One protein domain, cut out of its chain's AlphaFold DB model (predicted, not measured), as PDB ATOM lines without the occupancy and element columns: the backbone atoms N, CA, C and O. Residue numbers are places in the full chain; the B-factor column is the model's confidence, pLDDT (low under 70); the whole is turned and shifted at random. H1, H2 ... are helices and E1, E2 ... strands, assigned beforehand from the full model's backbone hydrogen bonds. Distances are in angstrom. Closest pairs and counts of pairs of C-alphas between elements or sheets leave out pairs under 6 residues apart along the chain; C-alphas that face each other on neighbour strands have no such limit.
ATOM      1  N   LYS A 245     202.615 135.499 172.667       80.56
ATOM      2  CA  LYS A 245     201.396 135.039 171.991       80.56
ATOM      3  C   LYS A 245     201.396 133.522 171.742       80.56
ATOM      4  O   LYS A 245     200.380 132.877 171.967       80.56
ATOM      5  N   VAL A 246     202.530 132.961 171.308       82.19
ATOM      6  CA  VAL A 246     202.696 131.510 171.105       82.19
ATOM      7  C   VAL A 246     202.639 130.770 172.437       82.19
ATOM      8  O   VAL A 246     201.974 129.745 172.538       82.19
ATOM      9  N   ALA A 247     203.318 131.283 173.466       87.50
ATOM     10  CA  ALA A 247     203.307 130.660 174.785       87.50
ATOM     11  C   ALA A 247     201.898 130.641 175.396       87.50
ATOM     12  O   ALA A 247     201.460 129.600 175.877       87.50
ATOM     13  N   SER A 248     201.179 131.761 175.327       87.00
ATOM     14  CA  SER A 248     199.808 131.895 175.820       87.00
ATOM     15  C   SER A 248     198.841 130.977 175.077       87.00
ATOM     16  O   SER A 248     198.081 130.257 175.714       87.00
ATOM     17  N   GLY A 249     198.903 130.944 173.743       85.56
ATOM     18  CA  GLY A 249     198.024 130.079 172.957       85.56
ATOM     19  C   GLY A 249     198.305 128.590 173.149       85.56
ATOM     20  O   GLY A 249     197.378 127.796 173.228       85.56
ATOM     21  N   ALA A 250     199.571 128.200 173.323       88.25
ATOM     22  CA  ALA A 250     199.910 126.819 173.664       88.25
ATOM     23  C   ALA A 250     199.384 126.411 175.051       88.25
ATOM     24  O   ALA A 250     199.039 125.250 175.264       88.25
ATOM     25  N   VAL A 251     199.339 127.342 176.008       90.06
ATOM     26  CA  VAL A 251     198.734 127.105 177.326       90.06
ATOM     27  C   VAL A 251     197.216 126.948 177.212       90.06
ATOM     28  O   VAL A 251     196.674 126.006 177.781       90.06
ATOM     29  N   GLU A 252     196.551 127.814 176.448       88.75
ATOM     30  CA  GLU A 252     195.104 127.745 176.203       88.75
ATOM     31  C   GLU A 252     194.707 126.424 175.525       88.75
ATOM     32  O   GLU A 252     193.892 125.679 176.064       88.75
ATOM     33  N   GLU A 253     195.378 126.061 174.427       87.69
ATOM     34  CA  GLU A 253     195.164 124.792 173.715       87.69
ATOM     35  C   GLU A 253     195.391 123.579 174.633       87.69
ATOM     36  O   GLU A 253     194.679 122.572 174.568       87.69
ATOM     37  N   TYR A 254     196.380 123.662 175.529       87.88
ATOM     38  CA  TYR A 254     196.620 122.622 176.522       87.88
ATOM     39  C   TYR A 254     195.460 122.493 177.517       87.88
ATOM     40  O   TYR A 254     195.013 121.372 177.789       87.88
ATOM     41  N   ASP A 255     194.997 123.607 178.082       87.12
ATOM     42  CA  ASP A 255     193.918 123.617 179.067       87.12
ATOM     43  C   ASP A 255     192.594 123.139 178.440       87.12
ATOM     44  O   ASP A 255     191.853 122.360 179.055       87.12
ATOM     45  N   ASP A 256     192.352 123.485 177.177       87.06
ATOM     46  CA  ASP A 256     191.253 122.980 176.354       87.06
ATOM     47  C   ASP A 256     191.349 121.464 176.135       87.06
ATOM     48  O   ASP A 256     190.401 120.726 176.432       87.06
ATOM     49  N   CYS A 257     192.510 120.954 175.716       86.19
ATOM     50  CA  CYS A 257     192.747 119.515 175.591       86.19
ATOM     51  C   CYS A 257     192.510 118.778 176.920       86.19
ATOM     52  O   CYS A 257     191.854 117.732 176.954       86.19
ATOM     53  N   ALA A 258     193.011 119.319 178.033       83.31
ATOM     54  CA  ALA A 258     192.858 118.722 179.355       83.31
ATOM     55  C   ALA A 258     191.392 118.713 179.821       83.31
ATOM     56  O   ALA A 258     190.912 117.696 180.333       83.31
ATOM     57  N   SER A 259     190.664 119.816 179.623       84.94
ATOM     58  CA  SER A 259     189.258 119.945 180.021       84.94
ATOM     59  C   SER A 259     188.340 119.037 179.196       84.94
ATOM     60  O   SER A 259     187.464 118.361 179.748       84.94
ATOM     61  N   MET A 260     188.597 118.938 177.890       85.31
ATOM     62  CA  MET A 260     187.858 118.088 176.959       85.31
ATOM     63  C   MET A 260     188.317 116.625 176.974       85.31
ATOM     64  O   MET A 260     187.680 115.776 176.348       85.31
ATOM     65  N   LYS A 261     189.391 116.305 177.710       83.88
ATOM     66  CA  LYS A 261     190.040 114.983 177.745       83.88
ATOM     67  C   LYS A 261     190.442 114.490 176.356       83.88
ATOM     68  O   LYS A 261     190.243 113.321 176.017       83.88
ATOM     69  N   MET A 262     191.013 115.384 175.563       83.06
ATOM     70  CA  MET A 262     191.560 115.092 174.245       83.06
ATOM     71  C   MET A 262     193.094 115.037 174.297       83.06
ATOM     72  O   MET A 262     193.706 115.637 175.187       83.06
ATOM     73  N   PRO A 263     193.735 114.288 173.384       82.94
ATOM     74  CA  PRO A 263     195.181 114.366 173.220       82.94
ATOM     75  C   PRO A 263     195.581 115.752 172.695       82.94
ATOM     76  O   PRO A 263     194.801 116.389 171.990       82.94
ATOM     77  N   CYS A 264     196.813 116.186 172.983       84.44
ATOM     78  CA  CYS A 264     197.376 117.382 172.351       84.44
ATOM     79  C   CYS A 264     197.412 117.239 170.817       84.44
ATOM     80  O   CYS A 264     197.582 116.116 170.315       84.44
ATOM     81  N   PRO A 265     197.327 118.356 170.073       84.56
ATOM     82  CA  PRO A 265     197.452 118.337 168.623       84.56
ATOM     83  C   PRO A 265     198.821 117.789 168.179       84.56
ATOM     84  O   PRO A 265     199.798 117.837 168.940       84.56
ATOM     85  N   PRO A 266     198.927 117.251 166.946       83.31
ATOM     86  CA  PRO A 266     200.200 116.805 166.389       83.31
ATOM     87  C   PRO A 266     201.292 117.867 166.553       83.31
ATOM     88  O   PRO A 266     201.060 119.051 166.378       83.31
ATOM     89  N   GLY A 267     202.497 117.449 166.939       80.56
ATOM     90  CA  GLY A 267     203.610 118.375 167.158       80.56
ATOM     91  C   GLY A 267     203.603 119.110 168.505       80.56
ATOM     92  O   GLY A 267     204.657 119.605 168.891       80.56
ATOM     93  N   MET A 268     202.513 119.099 169.275       87.88
ATOM     94  CA  MET A 268     202.478 119.576 170.662       87.88
ATOM     95  C   MET A 268     202.510 118.400 171.648       87.88
ATOM     96  O   MET A 268     201.923 117.345 171.399       87.88
ATOM     97  N   ARG A 269     203.219 118.541 172.774       88.88
ATOM     98  CA  ARG A 269     203.283 117.509 173.822       88.88
ATOM     99  C   ARG A 269     203.307 118.117 175.216       88.88
ATOM    100  O   ARG A 269     203.932 119.149 175.439       88.88
ATOM    101  N   LEU A 270     202.714 117.400 176.165       90.56
ATOM    102  CA  LEU A 270     202.959 117.604 177.586       90.56
ATOM    103  C   LEU A 270     204.033 116.618 178.062       90.56
ATOM    104  O   LEU A 270     203.923 115.405 177.859       90.56
ATOM    105  N   LEU A 271     205.055 117.135 178.734       90.19
ATOM    106  CA  LEU A 271     206.055 116.356 179.449       90.19
ATOM    107  C   LEU A 271     205.940 116.614 180.951       90.19
ATOM    108  O   LEU A 271     205.781 117.748 181.394       90.19
ATOM    109  N   LEU A 272     206.102 115.558 181.734       89.06
ATOM    110  CA  LEU A 272     206.396 115.630 183.154       89.06
ATOM    111  C   LEU A 272     207.904 115.476 183.335       89.06
ATOM    112  O   LEU A 272     208.466 114.426 183.017       89.06
ATOM    113  N   LEU A 273     208.561 116.512 183.849       89.75
ATOM    114  CA  LEU A 273     209.955 116.428 184.257       89.75
ATOM    115  C   LEU A 273     210.015 116.032 185.723       89.75
ATOM    116  O   LEU A 273     209.554 116.772 186.596       89.75
ATOM    117  N   THR A 274     210.597 114.865 185.981       85.94
ATOM    118  CA  THR A 274     210.810 114.373 187.343       85.94
ATOM    119  C   THR A 274     212.262 114.552 187.750       85.94
ATOM    120  O   THR A 274     213.178 114.293 186.962       85.94
ATOM    121  N   ARG A 275     212.482 115.016 188.981       82.44
ATOM    122  CA  ARG A 275     213.828 115.196 189.527       82.44
ATOM    123  C   ARG A 275     214.250 113.960 190.316       82.44
ATOM    124  O   ARG A 275     213.537 113.506 191.206       82.44
ATOM    125  N   SER A 276     215.440 113.441 190.028       79.88
ATOM    126  CA  SER A 276     216.088 112.396 190.825       79.88
ATOM    127  C   SER A 276     217.537 112.797 191.095       79.88
ATOM    128  O   SER A 276     218.399 112.734 190.217       79.88
ATOM    129  N   GLY A 277     217.788 113.283 192.315       78.25
ATOM    130  CA  GLY A 277     219.050 113.933 192.675       78.25
ATOM    131  C   GLY A 277     219.257 115.230 191.888       78.25
ATOM    132  O   GLY A 277     218.421 116.137 191.944       78.25
ATOM    133  N   ASP A 278     220.354 115.288 191.138       76.31
ATOM    134  CA  ASP A 278     220.739 116.438 190.304       76.31
ATOM    135  C   ASP A 278     220.258 116.313 188.849       76.31
ATOM    136  O   ASP A 278     220.547 117.167 188.017       76.31
ATOM    137  N   TRP A 279     219.527 115.244 188.521       80.38
ATOM    138  CA  TRP A 279     219.117 114.946 187.151       80.38
ATOM    139  C   TRP A 279     217.612 115.096 186.961       80.38
ATOM    140  O   TRP A 279     216.815 114.686 187.810       80.38
ATOM    141  N   TRP A 280     217.239 115.641 185.805       86.56
ATOM    142  CA  TRP A 280     215.860 115.760 185.345       86.56
ATOM    143  C   TRP A 280     215.570 114.733 184.252       86.56
ATOM    144  O   TRP A 280     216.362 114.568 183.323       86.56
ATOM    145  N   PHE A 281     214.416 114.073 184.348       84.62
ATOM    146  CA  PHE A 281     213.992 113.035 183.411       84.62
ATOM    147  C   PHE A 281     212.653 113.404 182.764       84.62
ATOM    148  O   PHE A 281     211.672 113.582 183.493       84.62
ATOM    149  N   PRO A 282     212.587 113.518 181.422       87.50
ATOM    150  CA  PRO A 282     211.349 113.817 180.719       87.50
ATOM    151  C   PRO A 282     210.481 112.570 180.522       87.50
ATOM    152  O   PRO A 282     210.929 111.559 179.978       87.50
ATOM    153  N   HIS A 283     209.206 112.673 180.886       85.75
ATOM    154  CA  HIS A 283     208.196 111.646 180.647       85.75
ATOM    155  C   HIS A 283     207.019 112.236 179.868       85.75
ATOM    156  O   HIS A 283     206.362 113.135 180.384       85.75
ATOM    157  N   PRO A 284     206.718 111.762 178.647       84.62
ATOM    158  CA  PRO A 284     205.510 112.170 177.940       84.62
ATOM    159  C   PRO A 284     204.265 111.784 178.731       84.62
ATOM    160  O   PRO A 284     204.161 110.652 179.206       84.62
ATOM    161  N   VAL A 285     203.324 112.714 178.849       81.62
ATOM    162  CA  VAL A 285     202.051 112.498 179.538       81.62
ATOM    163  C   VAL A 285     200.916 112.841 178.588       81.62
ATOM    164  O   VAL A 285     200.976 113.835 177.870       81.62
ATOM    165  N   ASP A 286     199.876 112.011 178.593       74.12
ATOM    166  CA  ASP A 286     198.645 112.296 177.869       74.12
ATOM    167  C   ASP A 286     197.730 113.174 178.746       74.12
ATOM    168  O   ASP A 286     197.331 112.719 179.831       74.12
ATOM    169  N   PRO A 287     197.382 114.403 178.310       69.00
ATOM    170  CA  PRO A 287     196.482 115.289 179.049       69.00
ATOM    171  C   PRO A 287     195.147 114.624 179.407       69.00
ATOM    172  O   PRO A 287     194.620 114.856 180.496       69.00
ATOM    173  N   SER A 288     194.636 113.736 178.546       63.91
ATOM    174  CA  SER A 288     193.359 113.038 178.739       63.91
ATOM    175  C   SER A 288     193.363 112.053 179.915       63.91
ATOM    176  O   SER A 288     192.307 111.689 180.439       63.91
ATOM    177  N   THR A 289     194.553 111.646 180.371       62.62
ATOM    178  CA  THR A 289     194.751 110.647 181.435       62.62
ATOM    179  C   THR A 289     195.071 111.258 182.799       62.62
ATOM    180  O   THR A 289     195.349 110.525 183.755       62.62
ATOM    181  N   LYS A 290     195.025 112.593 182.921       62.00
ATOM    182  CA  LYS A 290     195.379 113.321 184.146       62.00
ATOM    183  C   LYS A 290     194.363 113.039 185.262       62.00
ATOM    184  O   LYS A 290     193.389 113.760 185.449       62.00
ATOM    185  N   ASN A 291     194.609 111.990 186.046       52.12
ATOM    186  CA  ASN A 291     193.988 111.832 187.355       52.12
ATOM    187  C   ASN A 291     194.718 112.751 188.342       52.12
ATOM    188  O   ASN A 291     195.922 112.624 188.563       52.12
ATOM    189  N   SER A 292     193.978 113.692 188.923       45.97
ATOM    190  CA  SER A 292     194.419 114.608 189.974       45.97
ATOM    191  C   SER A 292     194.756 113.836 191.257       45.97
ATOM    192  O   SER A 292     193.940 113.713 192.167       45.97
ATOM    193  N   GLY A 293     195.954 113.254 191.337       45.97
ATOM    194  CA  GLY A 293     196.331 112.422 192.479       45.97
ATOM    195  C   GLY A 293     197.834 112.231 192.654       45.97
ATOM    196  O   GLY A 293     198.403 111.293 192.114       45.97
ATOM    197  N   SER A 294     198.430 113.118 193.456       49.78
ATOM    198  CA  SER A 294     199.719 113.009 194.166       49.78
ATOM    199  C   SER A 294     200.937 112.499 193.379       49.78
ATOM    200  O   SER A 294     201.343 111.341 193.500       49.78
ATOM    201  N   TRP A 295     201.623 113.408 192.688       55.25
ATOM    202  CA  TRP A 295     202.967 113.165 192.156       55.25
ATOM    203  C   TRP A 295     204.054 113.572 193.166       55.25
ATOM    204  O   TRP A 295     204.838 114.462 192.876       55.25
ATOM    205  N   GLY A 296     204.093 112.915 194.335       50.47
ATOM    206  CA  GLY A 296     205.211 112.932 195.304       50.47
ATOM    207  C   GLY A 296     205.678 114.289 195.878       50.47
ATOM    208  O   GLY A 296     205.276 115.356 195.440       50.47
ATOM    209  N   ASP A 297     206.571 114.237 196.875       53.91
ATOM    210  CA  ASP A 297     207.124 115.409 197.594       53.91
ATOM    211  C   ASP A 297     208.314 116.094 196.873       53.91
ATOM    212  O   ASP A 297     209.022 116.917 197.455       53.91
ATOM    213  N   VAL A 298     208.592 115.733 195.617       56.50
ATOM    214  CA  VAL A 298     209.756 116.218 194.848       56.50
ATOM    215  C   VAL A 298     209.288 117.279 193.845       56.50
ATOM    216  O   VAL A 298     208.216 117.097 193.269       56.50
ATOM    217  N   PRO A 299     210.041 118.375 193.594       65.25
ATOM    218  CA  PRO A 299     209.643 119.366 192.599       65.25
ATOM    219  C   PRO A 299     209.601 118.722 191.212       65.25
ATOM    220  O   PRO A 299     210.634 118.480 190.592       65.25
ATOM    221  N   ASN A 300     208.389 118.445 190.745       82.62
ATOM    222  CA  ASN A 300     208.107 117.986 189.397       82.62
ATOM    223  C   ASN A 300     207.589 119.170 188.577       82.62
ATOM    224  O   ASN A 300     206.856 120.020 189.098       82.62
ATOM    225  N   LEU A 301     207.967 119.219 187.301       89.31
ATOM    226  CA  LEU A 301     207.536 120.267 186.377       89.31
ATOM    227  C   LEU A 301     206.641 119.677 185.293       89.31
ATOM    228  O   LEU A 301     206.958 118.637 184.721       89.31
ATOM    229  N   GLU A 302     205.551 120.366 184.987       90.75
ATOM    230  CA  GLU A 302     204.803 120.174 183.748       90.75
ATOM    231  C   GLU A 302     205.415 121.085 182.691       90.75
ATOM    232  O   GLU A 302     205.674 122.255 182.957       90.75
ATOM    233  N   VAL A 303     205.682 120.551 181.506       92.94
ATOM    234  CA  VAL A 303     206.359 121.259 180.420       92.94
ATOM    235  C   VAL A 303     205.581 121.024 179.139       92.94
ATOM    236  O   VAL A 303     205.407 119.885 178.716       92.94
ATOM    237  N   ILE A 304     205.136 122.103 178.515       92.25
ATOM    238  CA  ILE A 304     204.543 122.085 177.183       92.25
ATOM    239  C   ILE A 304     205.671 122.251 176.172       92.25
ATOM    240  O   ILE A 304     206.472 123.190 176.254       92.25
ATOM    241  N   THR A 305     205.725 121.342 175.206       90.75
ATOM    242  CA  THR A 305     206.662 121.409 174.092       90.75
ATOM    243  C   THR A 305     205.938 121.457 172.757       90.75
ATOM    244  O   THR A 305     204.878 120.857 172.593       90.75
ATOM    245  N   MET A 306     206.533 122.149 171.786       87.31
ATOM    246  CA  MET A 306     206.042 122.196 170.408       87.31
ATOM    247  C   MET A 306     207.172 121.923 169.419       87.31
ATOM    248  O   MET A 306     208.316 122.352 169.608       87.31
ATOM    249  N   THR A 307     206.872 121.192 168.348       80.38
ATOM    250  CA  THR A 307     207.776 121.044 167.210       80.38
ATOM    251  C   THR A 307     207.827 122.344 166.417       80.38
ATOM    252  O   THR A 307     206.887 123.137 166.402       80.38
ATOM    253  N   ARG A 308     208.941 122.561 165.712       75.75
ATOM    254  CA  ARG A 308     209.072 123.714 164.813       75.75
ATOM    255  C   ARG A 308     208.046 123.695 163.684       75.75
ATOM    256  O   ARG A 308     207.628 124.759 163.262       75.75
ATOM    257  N   ASP A 309     207.637 122.513 163.231       72.44
ATOM    258  CA  ASP A 309     206.607 122.379 162.200       72.44
ATOM    259  C   ASP A 309     205.244 122.851 162.718       72.44
ATOM    260  O   ASP A 309     204.598 123.652 162.052       72.44
ATOM    261  N   GLN A 310     204.872 122.503 163.957       75.31
ATOM    262  CA  GLN A 310     203.645 123.021 164.571       75.31
ATOM    263  C   GLN A 310     203.694 124.546 164.753       75.31
ATOM    264  O   GLN A 310     202.708 125.234 164.514       75.31
ATOM    265  N   LEU A 311     204.863 125.102 165.095       73.50
ATOM    266  CA  LEU A 311     205.066 126.557 165.146       73.50
ATOM    267  C   LEU A 311     204.957 127.244 163.767       73.50
ATOM    268  O   LEU A 311     204.841 128.467 163.714       73.50
ATOM    269  N   ARG A 312     205.044 126.491 162.660       65.88
ATOM    270  CA  ARG A 312     204.948 126.998 161.277       65.88
ATOM    271  C   ARG A 312     203.541 126.868 160.694       65.88
ATOM    272  O   ARG A 312     203.154 127.731 159.910       65.88
ATOM    273  N   GLU A 313     202.827 125.792 161.024       61.44
ATOM    274  CA  GLU A 313     201.490 125.489 160.489       61.44
ATOM    275  C   GLU A 313     200.381 126.310 161.150       61.44
ATOM    276  O   GLU A 313     199.350 126.566 160.526       61.44
ATOM    277  N   ASP A 314     200.592 126.772 162.381       56.66
ATOM    278  CA  ASP A 314     199.566 127.512 163.099       56.66
ATOM    279  C   ASP A 314     199.484 128.982 162.651       56.66
ATOM    280  O   ASP A 314     200.231 129.872 163.077       56.66
ATOM    281  N   HIS A 315     198.562 129.226 161.719       49.78
ATOM    282  CA  HIS A 315     198.297 130.535 161.136       49.78
ATOM    283  C   HIS A 315     197.671 131.532 162.130       49.78
ATOM    284  O   HIS A 315     197.720 132.736 161.860       49.78
ATOM    285  N   GLU A 316     197.133 131.088 163.276       50.69
ATOM    286  CA  GLU A 316     196.532 131.986 164.276       50.69
ATOM    287  C   GLU A 316     197.589 132.811 165.026       50.69
ATOM    288  O   GLU A 316     197.349 133.964 165.414       50.69
ATOM    289  N   PHE A 317     198.816 132.292 165.142       51.25
ATOM    290  CA  PHE A 317     199.902 132.973 165.851       51.25
ATOM    291  C   PHE A 317     200.666 134.003 165.014       51.25
ATOM    292  O   PHE A 317     201.342 134.840 165.605       51.25
ATOM    293  N   GLY A 318     200.450 134.056 163.694       44.19
ATOM    294  CA  GLY A 318     200.734 135.217 162.840       44.19
ATOM    295  C   GLY A 318     202.117 135.859 163.009       44.19
ATOM    296  O   GLY A 318     202.209 136.958 163.543       44.19
ATOM    297  N   GLY A 319     203.164 135.218 162.479       52.34
ATOM    298  CA  GLY A 319     204.455 135.854 162.184       52.34
ATOM    299  C   GLY A 319     205.370 136.100 163.394       52.34
ATOM    300  O   GLY A 319     205.018 136.791 164.338       52.34
ATOM    301  N   ALA A 320     206.603 135.587 163.304       54.09
ATOM    302  CA  ALA A 320     207.624 135.518 164.359       54.09
ATOM    303  C   ALA A 320     207.304 134.491 165.466       54.09
ATOM    304  O   ALA A 320     206.780 134.811 166.531       54.09
ATOM    305  N   ALA A 321     207.691 133.236 165.219       68.81
ATOM    306  CA  ALA A 321     207.580 132.145 166.192       68.81
ATOM    307  C   ALA A 321     208.530 132.319 167.393       68.81
ATOM    308  O   ALA A 321     208.287 131.760 168.459       68.81
ATOM    309  N   PHE A 322     209.590 133.122 167.235       73.50
ATOM    310  CA  PHE A 322     210.631 133.346 168.237       73.50
ATOM    311  C   PHE A 322     210.818 134.836 168.547       73.50
ATOM    312  O   PHE A 322     210.690 135.689 167.664       73.50
ATOM    313  N   LYS A 323     211.159 135.165 169.801       75.50
ATOM    314  CA  LYS A 323     211.573 136.527 170.180       75.50
ATOM    315  C   LYS A 323     212.888 136.882 169.477       75.50
ATOM    316  O   LYS A 323     213.680 136.012 169.131       75.50
ATOM    317  N   LYS A 324     213.137 138.182 169.295       72.38
ATOM    318  CA  LYS A 324     214.369 138.694 168.662       72.38
ATOM    319  C   LYS A 324     215.603 138.564 169.556       72.38
ATOM    320  O   LYS A 324     216.723 138.490 169.055       72.38
ATOM    321  N   GLU A 325     215.394 138.552 170.866       76.25
ATOM    322  CA  GLU A 325     216.448 138.544 171.873       76.25
ATOM    323  C   GLU A 325     216.146 137.502 172.947       76.25
ATOM    324  O   GLU A 325     214.988 137.148 173.180       76.25
ATOM    325  N   VAL A 326     217.210 137.020 173.590       79.50
ATOM    326  CA  VAL A 326     217.129 136.112 174.732       79.50
ATOM    327  C   VAL A 326     216.861 136.943 175.994       79.50
ATOM    328  O   VAL A 326     217.694 137.787 176.333       79.50
ATOM    329  N   PRO A 327     215.728 136.739 176.689       80.38
ATOM    330  CA  PRO A 327     215.445 137.385 177.963       80.38
ATOM    331  C   PRO A 327     216.470 137.011 179.039       80.38
ATOM    332  O   PRO A 327     217.097 135.953 178.987       80.38
ATOM    333  N   VAL A 328     216.608 137.869 180.049       85.06
ATOM    334  CA  VAL A 328     217.407 137.550 181.240       85.06
ATOM    335  C   VAL A 328     216.747 136.382 181.971       85.06
ATOM    336  O   VAL A 328     215.540 136.398 182.163       85.06
ATOM    337  N   MET A 329     217.515 135.373 182.381       83.50
ATOM    338  CA  MET A 329     216.962 134.265 183.165       83.50
ATOM    339  C   MET A 329     216.395 134.777 184.490       83.50
ATOM    340  O   MET A 329     217.083 135.472 185.240       83.50
ATOM    341  N   GLU A 330     215.156 134.404 184.803       86.56
ATOM    342  CA  GLU A 330     214.560 134.728 186.094       86.56
ATOM    343  C   GLU A 330     215.284 133.957 187.212       86.56
ATOM    344  O   GLU A 330     215.484 132.740 187.096       86.56
ATOM    345  N   PRO A 331     215.608 134.592 188.358       80.62
ATOM    346  CA  PRO A 331     216.309 133.931 189.467       80.62
ATOM    347  C   PRO A 331     215.594 132.686 190.011       80.62
ATOM    348  O   PRO A 331     216.182 131.870 190.721       80.62
ATOM    349  N   ARG A 332     214.291 132.547 189.740       73.06
ATOM    350  CA  ARG A 332     213.504 131.360 190.096       73.06
ATOM    351  C   ARG A 332     213.914 130.137 189.278       73.06
ATOM    352  O   ARG A 332     213.973 129.049 189.845       73.06
ATOM    353  N   LEU A 333     214.218 130.316 187.993       81.38
ATOM    354  CA  LEU A 333     214.673 129.243 187.114       81.38
ATOM    355  C   LEU A 333     216.111 128.829 187.447       81.38
ATOM    356  O   LEU A 333     216.402 127.638 187.494       81.38
ATOM    357  N   GLU A 334     216.983 129.783 187.792       78.56
ATOM    358  CA  GLU A 334     218.356 129.480 188.233       78.56
ATOM    359  C   GLU A 334     218.385 128.529 189.441       78.56
ATOM    360  O   GLU A 334     219.232 127.643 189.527       78.56
ATOM    361  N   LYS A 335     217.417 128.654 190.358       79.62
ATOM    362  CA  LYS A 335     217.298 127.773 191.534       79.62
ATOM    363  C   LYS A 335     216.863 126.345 191.198       79.62
ATOM    364  O   LYS A 335     217.070 125.454 192.022       79.62
ATOM    365  N   LEU A 336     216.239 126.125 190.041       80.81
ATOM    366  CA  LEU A 336     215.837 124.787 189.601       80.81
ATOM    367  C   LEU A 336     217.023 123.964 189.092       80.81
ATOM    368  O   LEU A 336     216.920 122.735 189.088       80.81
ATOM    369  N   ASP A 337     218.130 124.626 188.732       82.94
ATOM    370  CA  ASP A 337     219.330 124.016 188.145       82.94
ATOM    371  C   ASP A 337     218.969 123.085 186.976       82.94
ATOM    372  O   ASP A 337     219.308 121.903 186.937       82.94
ATOM    373  N   ILE A 338     218.154 123.610 186.058       84.88
ATOM    374  CA  ILE A 338     217.668 122.887 184.887       84.88
ATOM    375  C   ILE A 338     218.178 123.539 183.608       84.88
ATOM    376  O   ILE A 338     218.075 124.747 183.411       84.88
ATOM    377  N   ASP A 339     218.693 122.702 182.712       85.06
ATOM    378  CA  ASP A 339     219.047 123.069 181.347       85.06
ATOM    379  C   ASP A 339     218.087 122.348 180.395       85.06
ATOM    380  O   ASP A 339     218.259 121.162 180.091       85.06
ATOM    381  N   PHE A 340     217.038 123.052 179.963       85.38
ATOM    382  CA  PHE A 340     216.007 122.478 179.099       85.38
ATOM    383  C   PHE A 340     216.575 121.915 177.793       85.38
ATOM    384  O   PHE A 340     216.067 120.901 177.328       85.38
ATOM    385  N   ASP A 341     217.649 122.489 177.244       77.00
ATOM    386  CA  ASP A 341     218.236 122.023 175.981       77.00
ATOM    387  C   ASP A 341     218.964 120.676 176.149       77.00
ATOM    388  O   ASP A 341     219.096 119.908 175.193       77.00
ATOM    389  N   LYS A 342     219.425 120.361 177.367       80.06
ATOM    390  CA  LYS A 342     220.010 119.051 177.703       80.06
ATOM    391  C   LYS A 342     218.961 118.027 178.116       80.06
ATOM    392  O   LYS A 342     219.117 116.844 177.821       80.06
ATOM    393  N   VAL A 343     217.932 118.469 178.835       84.25
ATOM    394  CA  VAL A 343     216.915 117.589 179.428       84.25
ATOM    395  C   VAL A 343     215.841 117.220 178.408       84.25
ATOM    396  O   VAL A 343     215.481 116.050 178.282       84.25
ATOM    397  N   VAL A 344     215.339 118.198 177.656       83.38
ATOM    398  CA  VAL A 344     214.291 118.026 176.647       83.38
ATOM    399  C   VAL A 344     214.956 117.959 175.277       83.38
ATOM    400  O   VAL A 344     215.220 118.964 174.625       83.38
ATOM    401  N   THR A 345     215.269 116.739 174.841       72.81
ATOM    402  CA  THR A 345     215.927 116.526 173.549       72.81
ATOM    403  C   THR A 345     215.015 116.911 172.382       72.81
ATOM    404  O   THR A 345     213.786 116.910 172.487       72.81
ATOM    405  N   SER A 346     215.613 117.171 171.214       67.62
ATOM    406  CA  SER A 346     214.906 117.657 170.020       67.62
ATOM    407  C   SER A 346     213.744 116.776 169.548       67.62
ATOM    408  O   SER A 346     212.881 117.258 168.823       67.62
ATOM    409  N   GLN A 347     213.698 115.500 169.949       73.12
ATOM    410  CA  GLN A 347     212.598 114.582 169.632       73.12
ATOM    411  C   GLN A 347     211.263 114.978 170.284       73.12
ATOM    412  O   GLN A 347     210.205 114.544 169.833       73.12
ATOM    413  N   TYR A 348     211.310 115.763 171.363       78.00
ATOM    414  CA  TYR A 348     210.122 116.248 172.056       78.00
ATOM    415  C   TYR A 348     209.699 117.649 171.604       78.00
ATOM    416  O   TYR A 348     208.610 118.084 171.960       78.00
ATOM    417  N   GLY A 349     210.512 118.333 170.797       80.75
ATOM    418  CA  GLY A 349     210.294 119.726 170.409       80.75
ATOM    419  C   GLY A 349     211.001 120.717 171.336       80.75
ATOM    420  O   GLY A 349     211.887 120.346 172.103       80.75
ATOM    421  N   MET A 350     210.636 121.993 171.227       85.06
ATOM    422  CA  MET A 350     211.122 123.066 172.097       85.06
ATOM    423  C   MET A 350     210.170 123.294 173.260       85.06
ATOM    424  O   MET A 350     208.961 123.225 173.077       85.06
ATOM    425  N   VAL A 351     210.720 123.629 174.427       89.69
ATOM    426  CA  VAL A 351     209.935 124.076 175.583       89.69
ATOM    427  C   VAL A 351     209.314 125.436 175.285       89.69
ATOM    428  O   VAL A 351     210.025 126.401 174.997       89.69
ATOM    429  N   VAL A 352     207.989 125.487 175.367       89.50
ATOM    430  CA  VAL A 352     207.180 126.683 175.120       89.50
ATOM    431  C   VAL A 352     206.745 127.306 176.440       89.50
ATOM    432  O   VAL A 352     206.956 128.497 176.659       89.50
ATOM    433  N   ALA A 353     206.229 126.478 177.347       92.00
ATOM    434  CA  ALA A 353     205.828 126.880 178.686       92.00
ATOM    435  C   ALA A 353     206.096 125.751 179.690       92.00
ATOM    436  O   ALA A 353     206.156 124.576 179.323       92.00
ATOM    437  N   TRP A 354     206.251 126.090 180.963       93.06
ATOM    438  CA  TRP A 354     206.365 125.132 182.056       93.06
ATOM    439  C   TRP A 354     205.719 125.654 183.336       93.06
ATOM    440  O   TRP A 354     205.579 126.857 183.528       93.06
ATOM    441  N   LYS A 355     205.346 124.753 184.239       91.00
ATOM    442  CA  LYS A 355     204.879 125.098 185.583       91.00
ATOM    443  C   LYS A 355     205.233 124.029 186.597       91.00
ATOM    444  O   LYS A 355     205.557 122.897 186.244       91.00
ATOM    445  N   TYR A 356     205.137 124.372 187.875       88.00
ATOM    446  CA  TYR A 356     205.166 123.363 188.928       88.00
ATOM    447  C   TYR A 356     203.914 122.494 188.848       88.00
ATOM    448  O   TYR A 356     202.812 123.004 188.642       88.00
ATOM    449  N   VAL A 357     204.066 121.186 189.048       82.94
ATOM    450  CA  VAL A 357     202.911 120.288 189.165       82.94
ATOM    451  C   VAL A 357     202.000 120.780 190.294       82.94
ATOM    452  O   VAL A 357     202.439 120.940 191.430       82.94
ATOM    453  N   GLY A 358     200.728 121.020 189.970       75.25
ATOM    454  CA  GLY A 358     199.736 121.569 190.903       75.25
ATOM    455  C   GLY A 358     199.795 123.088 191.101       75.25
ATOM    456  O   GLY A 358     199.040 123.603 191.918       75.25
ATOM    457  N   GLY A 359     200.672 123.795 190.383       81.88
ATOM    458  CA  GLY A 359     200.691 125.254 190.327       81.88
ATOM    459  C   GLY A 359     199.687 125.823 189.321       81.88
ATOM    460  O   GLY A 359     199.327 125.167 188.336       81.88
ATOM    461  N   ASP A 360     199.278 127.067 189.574       82.56
ATOM    462  CA  ASP A 360     198.322 127.798 188.734       82.56
ATOM    463  C   ASP A 360     199.016 128.554 187.588       82.56
ATOM    464  O   ASP A 360     198.500 128.605 186.477       82.56
ATOM    465  N   GLU A 361     200.212 129.101 187.831       89.94
ATOM    466  CA  GLU A 361     200.927 129.945 186.863       89.94
ATOM    467  C   GLU A 361     201.806 129.136 185.900       89.94
ATOM    468  O   GLU A 361     202.586 128.277 186.326       89.94
ATOM    469  N   TRP A 362     201.740 129.486 184.613       92.81
ATOM    470  CA  TRP A 362     202.673 129.036 183.581       92.81
ATOM    471  C   TRP A 362     203.812 130.042 183.383       92.81
ATOM    472  O   TRP A 362     203.618 131.257 183.437       92.81
ATOM    473  N   TYR A 363     205.007 129.523 183.116       92.00
ATOM    474  CA  TYR A 363     206.231 130.280 182.892       92.00
ATOM    475  C   TYR A 363     206.845 129.947 181.528       92.00
ATOM    476  O   TYR A 363     206.801 128.801 181.085       92.00
ATOM    477  N   ASP A 364     207.447 130.929 180.863       89.88
ATOM    478  CA  ASP A 364     208.225 130.722 179.646       89.88
ATOM    479  C   ASP A 364     209.526 129.965 179.952       89.88
ATOM    480  O   ASP A 364     209.928 129.809 181.108       89.88
ATOM    481  N   ARG A 365     210.243 129.514 178.917       87.44
ATOM    482  CA  ARG A 365     211.505 128.762 179.080       87.44
ATOM    483  C   ARG A 365     212.588 129.473 179.916       87.44
ATOM    484  O   ARG A 365     213.551 128.816 180.295       87.44
TER     485      ARG A 365
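This is residues 245 to 365 of the 399 residues of an uncharacterized protein of Gibberella fujikuroi (UniProt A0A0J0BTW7). A strongly twisted sheet of four strands makes the core, and the long helix H1 crosses one face of it. The short helix H4 sits beside the sheet, H2 and H3 lie farther out, and residues 314 to 330 make a long loop round the outside. The printed part has 121 residues, in the order H1 E1 E2 E3 H2 H3 H4 E4; the sheet, E2 - E1 - E3 - E4, is antiparallel. The class is mixed, helices and strands, with 57 residues in named elements, under half; the whole is compact, radius of gyration of the C-alphas 14.2 A, spanning 40 by 35 by 26 A.

H1, residues 245 to 260, is on the sheet at a height of 9.6 A, making two layers, a helix on one face of a sheet. It touches E4, residues 350 to 356, closest at the C-alphas of Ala 247 and Val 352, 5.6 A. On the local plane it runs across the strands, at 81 degrees to E1, residues 268 to 276. E1 and E2, residues 279 to 285, form a hairpin, with N 274 and O 281 3.0 A apart. E3, residues 301 to 306, is antiparallel to E1, with N 271 and O 303 at 2.8 A, and to E4, with N 302 and O 355 at 2.8 A. H2, residues 310 to 313, and H3, residues 331 to 334, are not on the sheet. H4, residues 340 to 343, stands at the sheet's level and touches E2, closest at the C-alphas of Trp 280 and Val 343, 6.3 A. In H1 every O i to N i+4 pair is within hydrogen-bond range; H2, H3 and H4 are too short for one.

H1 begins at C-alpha 245 (201.396, 135.039, 171.991) and is 22.3 A long; E1 is 25.4 A, E2 18.8 A, E4 17.9 A and E3 16.2 A. E4 ends at C-alpha 356 (205.166, 123.363, 188.928).

The C-alphas farthest apart, Gly 277 and His 315, are 41.2 A apart. The printed part has no cut; the links E2 to E3 and H2 to H3 are long. The model's pLDDT is under 70 at residues 287 to 299, 312 to 321 and 346.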